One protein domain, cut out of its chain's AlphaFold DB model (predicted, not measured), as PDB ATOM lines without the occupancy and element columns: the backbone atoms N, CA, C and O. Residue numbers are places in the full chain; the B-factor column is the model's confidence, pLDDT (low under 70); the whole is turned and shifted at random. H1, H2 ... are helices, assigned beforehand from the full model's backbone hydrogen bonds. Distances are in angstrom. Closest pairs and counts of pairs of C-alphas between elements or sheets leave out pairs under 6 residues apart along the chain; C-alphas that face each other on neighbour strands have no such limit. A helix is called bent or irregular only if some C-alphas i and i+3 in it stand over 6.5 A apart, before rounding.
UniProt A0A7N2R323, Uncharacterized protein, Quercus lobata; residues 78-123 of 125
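This is residues 78 to 123 of the 125 residues of an uncharacterized protein of Quercus lobata (UniProt A0A7N2R323). Two helices cross: the stretch of H1 before its sharp kink near residue 93 crosses H2, and after the kink H1 folds back toward the tight link that leads into H2. H2 runs along the longest axis. The printed part has 46 residues with two named helices, H1 then H2, and no named strand; its class is all helix. It is compact, with a radius of gyration of the C-alphas of 10.6 A, yet elongated, spanning 34 by 18 by 17 A.

Find C-alpha 78 at (-31.426, 25.011, -26.044), where H1, the longest helix by residues, begins; it covers residues 78 to 99, 18.3 A from first to last C-alpha. It is irregular: C-alphas 93 and 96 are 9.4 A apart, beside a kink of 116 degrees. H2, residues 104 to 121, runs 25.2 A to C-alpha 121 at (-19.232, 31.812, -11.519).

Look at residues 81 to 89 of H1, which alone touch H2, and at residues 107 to 115 of H2, which alone touch H1. The closest C-alphas, of Gly 85 and Phe 111, are 5.9 A apart. By H1's rough line, the helices stand at a steep tilt of 64 degrees, opposite ways. Every O i to N i+4 pair is within hydrogen-bond range in H2, but 11 of 18 in H1.

The two farthest C-alphas, of Asp 100 and Lys 123, are 34.2 A apart. The printed part has no cut. The model's pLDDT is under 70 at residue 108 and residues 110 to 123.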
ATOM      1  N   TRP A  78     -30.215  25.186 -26.842       82.88
ATOM      2  CA  TRP A  78     -31.426  25.011 -26.044       82.88
ATOM      3  C   TRP A  78     -31.428  23.691 -25.256       82.88
ATOM      4  O   TRP A  78     -32.115  23.609 -24.241       82.88
ATOM      5  N   ARG A  79     -30.663  22.668 -25.672       84.62
ATOM      6  CA  ARG A  79     -30.578  21.376 -24.968       84.62
ATOM      7  C   ARG A  79     -29.884  21.504 -23.622       84.62
ATOM      8  O   ARG A  79     -30.386  20.987 -22.624       84.62
ATOM      9  N   GLU A  80     -28.750  22.196 -23.605       83.88
ATOM     10  CA  GLU A  80     -28.034  22.532 -22.374       83.88
ATOM     11  C   GLU A  80     -28.917  23.386 -21.475       83.88
ATOM     12  O   GLU A  80     -29.100  23.076 -20.295       83.88
ATOM     13  N   LYS A  81     -29.577  24.380 -22.073       80.31
ATOM     14  CA  LYS A  81     -30.489  25.264 -21.359       80.31
ATOM     15  C   LYS A  81     -31.643  24.507 -20.699       80.31
ATOM     16  O   LYS A  81     -31.889  24.645 -19.504       80.31
ATOM     17  N   MET A  82     -32.301  23.620 -21.438       80.62
ATOM     18  CA  MET A  82     -33.377  22.787 -20.907       80.62
ATOM     19  C   MET A  82     -32.884  21.882 -19.773       80.62
ATOM     20  O   MET A  82     -33.517  21.809 -18.721       80.62
ATOM     21  N   PHE A  83     -31.729  21.237 -19.941       83.31
ATOM     22  CA  PHE A  83     -31.168  20.357 -18.922       83.31
ATOM     23  C   PHE A  83     -30.849  21.091 -17.616       83.31
ATOM     24  O   PHE A  83     -31.215  20.609 -16.538       83.31
ATOM     25  N   LEU A  84     -30.190  22.249 -17.710       81.88
ATOM     26  CA  LEU A  84     -29.871  23.087 -16.558       81.88
ATOM     27  C   LEU A  84     -31.148  23.617 -15.905       81.88
ATOM     28  O   LEU A  84     -31.292  23.499 -14.694       81.88
ATOM     29  N   GLY A  85     -32.118  24.100 -16.683       80.19
ATOM     30  CA  GLY A  85     -33.388  24.583 -16.145       80.19
ATOM     31  C   GLY A  85     -34.187  23.492 -15.428       80.19
ATOM     32  O   GLY A  85     -34.773  23.748 -14.380       80.19
ATOM     33  N   VAL A  86     -34.170  22.253 -15.922       80.06
ATOM     34  CA  VAL A  86     -34.804  21.128 -15.221       80.06
ATOM     35  C   VAL A  86     -34.058  20.793 -13.926       80.06
ATOM     36  O   VAL A  86     -34.682  20.667 -12.873       80.06
ATOM     37  N   CYS A  87     -32.729  20.645 -13.983       80.88
ATOM     38  CA  CYS A  87     -31.932  20.180 -12.845       80.88
ATOM     39  C   CYS A  87     -31.746  21.234 -11.744       80.88
ATOM     40  O   CYS A  87     -31.757  20.873 -10.570       80.88
ATOM     41  N   ALA A  88     -31.551  22.501 -12.112       78.31
ATOM     42  CA  ALA A  88     -31.226  23.589 -11.191       78.31
ATOM     43  C   ALA A  88     -32.451  24.408 -10.758       78.31
ATOM     44  O   ALA A  88     -32.402  25.042  -9.707       78.31
ATOM     45  N   THR A  89     -33.547  24.375 -11.526       76.44
ATOM     46  CA  THR A  89     -34.738  25.194 -11.252       76.44
ATOM     47  C   THR A  89     -35.974  24.326 -11.021       76.44
ATOM     48  O   THR A  89     -36.487  24.267  -9.907       76.44
ATOM     49  N   LEU A  90     -36.450  23.597 -12.032       78.00
ATOM     50  CA  LEU A  90     -37.761  22.942 -11.946       78.00
ATOM     51  C   LEU A  90     -37.829  21.882 -10.838       78.00
ATOM     52  O   LEU A  90     -38.761  21.896 -10.036       78.00
ATOM     53  N   ILE A  91     -36.833  20.997 -10.750       81.38
ATOM     54  CA  ILE A  91     -36.818  19.944  -9.725       81.38
ATOM     55  C   ILE A  91     -36.677  20.533  -8.307       81.38
ATOM     56  O   ILE A  91     -37.472  20.154  -7.447       81.38
ATOM     57  N   PRO A  92     -35.730  21.455  -8.027       81.38
ATOM     58  CA  PRO A  92     -35.614  22.051  -6.696       81.38
ATOM     59  C   PRO A  92     -36.831  22.873  -6.249       81.38
ATOM     60  O   PRO A  92     -37.203  22.789  -5.081       81.38
ATOM     61  N   PHE A  93     -37.449  23.655  -7.143       78.56
ATOM     62  CA  PHE A  93     -38.531  24.578  -6.766       78.56
ATOM     63  C   PHE A  93     -39.923  23.942  -6.775       78.56
ATOM     64  O   PHE A  93     -40.733  24.261  -5.908       78.56
ATOM     65  N   TYR A  94     -40.208  23.047  -7.724       78.50
ATOM     66  CA  TYR A  94     -41.543  22.455  -7.902       78.50
ATOM     67  C   TYR A  94     -41.621  21.000  -7.412       78.50
ATOM     68  O   TYR A  94     -42.697  20.399  -7.386       78.50
ATOM     69  N   GLY A  95     -40.497  20.415  -6.987       82.06
ATOM     70  CA  GLY A  95     -40.463  19.099  -6.355       82.06
ATOM     71  C   GLY A  95     -41.034  18.011  -7.261       82.06
ATOM     72  O   GLY A  95     -40.555  17.815  -8.370       82.06
ATOM     73  N   VAL A  96     -42.044  17.279  -6.787       83.94
ATOM     74  CA  VAL A  96     -42.693  16.195  -7.551       83.94
ATOM     75  C   VAL A  96     -43.650  16.701  -8.632       83.94
ATOM     76  O   VAL A  96     -43.891  15.981  -9.598       83.94
ATOM     77  N   GLU A  97     -44.150  17.930  -8.505       84.81
ATOM     78  CA  GLU A  97     -45.128  18.513  -9.430       84.81
ATOM     79  C   GLU A  97     -44.468  19.166 -10.651       84.81
ATOM     80  O   GLU A  97     -45.160  19.555 -11.585       84.81
ATOM     81  N   TYR A  98     -43.131  19.224 -10.699       82.38
ATOM     82  CA  TYR A  98     -42.362  19.889 -11.762       82.38
ATOM     83  C   TYR A  98     -42.719  19.457 -13.193       82.38
ATOM     84  O   TYR A  98     -42.418  20.171 -14.146       82.38
ATOM     85  N   ARG A  99     -43.321  18.272 -13.356       83.00
ATOM     86  CA  ARG A  99     -43.775  17.753 -14.651       83.00
ATOM     87  C   ARG A  99     -45.045  18.435 -15.153       83.00
ATOM     88  O   ARG A  99     -45.225  18.522 -16.363       83.00
ATOM     89  N   ASP A 100     -45.876  18.919 -14.235       85.19
ATOM     90  CA  ASP A 100     -47.240  19.372 -14.497       85.19
ATOM     91  C   ASP A 100     -47.443  20.865 -14.173       85.19
ATOM     92  O   ASP A 100     -48.332  21.494 -14.741       85.19
ATOM     93  N   THR A 101     -46.621  21.456 -13.292       74.50
ATOM     94  CA  THR A 101     -46.825  22.814 -12.744       74.50
ATOM     95  C   THR A 101     -45.701  23.800 -13.067       74.50
ATOM     96  O   THR A 101     -45.302  24.598 -12.221       74.50
ATOM     97  N   TRP A 102     -45.201  23.803 -14.305       73.25
ATOM     98  CA  TRP A 102     -44.249  24.825 -14.752       73.25
ATOM     99  C   TRP A 102     -44.875  25.788 -15.763       73.25
ATOM    100  O   TRP A 102     -45.482  25.390 -16.754       73.25
ATOM    101  N   ASP A 103     -44.727  27.079 -15.475       75.06
ATOM    102  CA  ASP A 103     -45.061  28.175 -16.380       75.06
ATOM    103  C   ASP A 103     -43.834  28.448 -17.261       75.06
ATOM    104  O   ASP A 103     -42.760  28.778 -16.752       75.06
ATOM    105  N   VAL A 104     -43.985  28.263 -18.575       71.75
ATOM    106  CA  VAL A 104     -42.894  28.387 -19.552       71.75
ATOM    107  C   VAL A 104     -42.334  29.808 -19.589       71.75
ATOM    108  O   VAL A 104     -41.118  29.974 -19.689       71.75
ATOM    109  N   ASP A 105     -43.180  30.829 -19.460       74.25
ATOM    110  CA  ASP A 105     -42.755  32.229 -19.521       74.25
ATOM    111  C   ASP A 105     -41.983  32.612 -18.255       74.25
ATOM    112  O   ASP A 105     -40.912  33.227 -18.323       74.25
ATOM    113  N   LYS A 106     -42.474  32.163 -17.093       71.56
ATOM    114  CA  LYS A 106     -41.757  32.294 -15.819       71.56
ATOM    115  C   LYS A 106     -40.425  31.541 -15.848       71.56
ATOM    116  O   LYS A 106     -39.406  32.077 -15.414       71.56
ATOM    117  N   TRP A 107     -40.413  30.327 -16.400       71.38
ATOM    118  CA  TRP A 107     -39.203  29.520 -16.534       71.38
ATOM    119  C   TRP A 107     -38.167  30.203 -17.423       71.38
ATOM    120  O   TRP A 107     -37.014  30.286 -17.023       71.38
ATOM    121  N   LEU A 108     -38.552  30.753 -18.578       69.88
ATOM    122  CA  LEU A 108     -37.628  31.471 -19.463       69.88
ATOM    123  C   LEU A 108     -36.982  32.686 -18.772       69.88
ATOM    124  O   LEU A 108     -35.794  32.947 -18.978       69.88
ATOM    125  N   GLN A 109     -37.727  33.401 -17.921       70.31
ATOM    126  CA  GLN A 109     -37.194  34.519 -17.134       70.31
ATOM    127  C   GLN A 109     -36.235  34.073 -16.024       70.31
ATOM    128  O   GLN A 109     -35.139  34.624 -15.907       70.31
ATOM    129  N   GLU A 110     -36.625  33.088 -15.209       68.19
ATOM    130  CA  GLU A 110     -35.785  32.555 -14.124       68.19
ATOM    131  C   GLU A 110     -34.524  31.888 -14.682       68.19
ATOM    132  O   GLU A 110     -33.424  32.063 -14.159       68.19
ATOM    133  N   PHE A 111     -34.673  31.172 -15.794       66.56
ATOM    134  CA  PHE A 111     -33.590  30.495 -16.481       66.56
ATOM    135  C   PHE A 111     -32.521  31.477 -16.971       66.56
ATOM    136  O   PHE A 111     -31.346  31.232 -16.716       66.56
ATOM    137  N   SER A 112     -32.909  32.611 -17.574       64.19
ATOM    138  CA  SER A 112     -31.967  33.669 -17.979       64.19
ATOM    139  C   SER A 112     -31.084  34.120 -16.811       64.19
ATOM    140  O   SER A 112     -29.867  34.216 -16.954       64.19
ATOM    141  N   GLN A 113     -31.681  34.332 -15.634       63.91
ATOM    142  CA  GLN A 113     -30.962  34.787 -14.440       63.91
ATOM    143  C   GLN A 113     -30.005  33.713 -13.899       63.91
ATOM    144  O   GLN A 113     -28.887  34.022 -13.482       63.91
ATOM    145  N   VAL A 114     -30.420  32.442 -13.927       64.81
ATOM    146  CA  VAL A 114     -29.599  31.307 -13.477       64.81
ATOM    147  C   VAL A 114     -28.446  31.030 -14.441       64.81
ATOM    148  O   VAL A 114     -27.334  30.771 -13.986       64.81
ATOM    149  N   THR A 115     -28.657  31.121 -15.758       60.75
ATOM    150  CA  THR A 115     -27.560  30.986 -16.728       60.75
ATOM    151  C   THR A 115     -26.534  32.088 -16.595       60.75
ATOM    152  O   THR A 115     -25.342  31.797 -16.645       60.75
ATOM    153  N   ASP A 116     -26.971  33.325 -16.358       62.25
ATOM    154  CA  ASP A 116     -26.056  34.437 -16.113       62.25
ATOM    155  C   ASP A 116     -25.255  34.200 -14.824       62.25
ATOM    156  O   ASP A 116     -24.053  34.455 -14.776       62.25
ATOM    157  N   PHE A 117     -25.880  33.643 -13.783       61.50
ATOM    158  CA  PHE A 117     -25.186  33.273 -12.551       61.50
ATOM    159  C   PHE A 117     -24.143  32.168 -12.776       61.50
ATOM    160  O   PHE A 117     -22.982  32.350 -12.405       61.50
ATOM    161  N   ILE A 118     -24.520  31.056 -13.415       60.19
ATOM    162  CA  ILE A 118     -23.620  29.922 -13.670       60.19
ATOM    163  C   ILE A 118     -22.478  30.342 -14.600       60.19
ATOM    164  O   ILE A 118     -21.321  30.081 -14.288       60.19
ATOM    165  N   HIS A 119     -22.760  31.062 -15.687       58.56
ATOM    166  CA  HIS A 119     -21.734  31.505 -16.636       58.56
ATOM    167  C   HIS A 119     -20.705  32.454 -15.997       58.56
ATOM    168  O   HIS A 119     -19.520  32.402 -16.328       58.56
ATOM    169  N   ASN A 120     -21.137  33.297 -15.054       49.47
ATOM    170  CA  ASN A 120     -20.257  34.237 -14.361       49.47
ATOM    171  C   ASN A 120     -19.449  33.602 -13.216       49.47
ATOM    172  O   ASN A 120     -18.397  34.132 -12.867       49.47
ATOM    173  N   HIS A 121     -19.896  32.474 -12.653       50.88
ATOM    174  CA  HIS A 121     -19.232  31.812 -11.519       50.88
ATOM    175  C   HIS A 121     -18.517  30.504 -11.897       50.88
ATOM    176  O   HIS A 121     -17.648  30.063 -11.155       50.88
ATOM    177  N   ALA A 122     -18.794  29.919 -13.066       46.19
ATOM    178  CA  ALA A 122     -18.078  28.752 -13.590       46.19
ATOM    179  C   ALA A 122     -16.683  29.086 -14.162       46.19
ATOM    180  O   ALA A 122     -15.911  28.180 -14.446       46.19
ATOM    181  N   LYS A 123     -16.325  30.373 -14.312       38.09
ATOM    182  CA  LYS A 123     -14.960  30.815 -14.684       38.09
ATOM    183  C   LYS A 123     -14.025  31.011 -13.487       38.09
ATOM    184  O   LYS A 123     -12.886  31.436 -13.667       38.09
TER     185      LYS A 123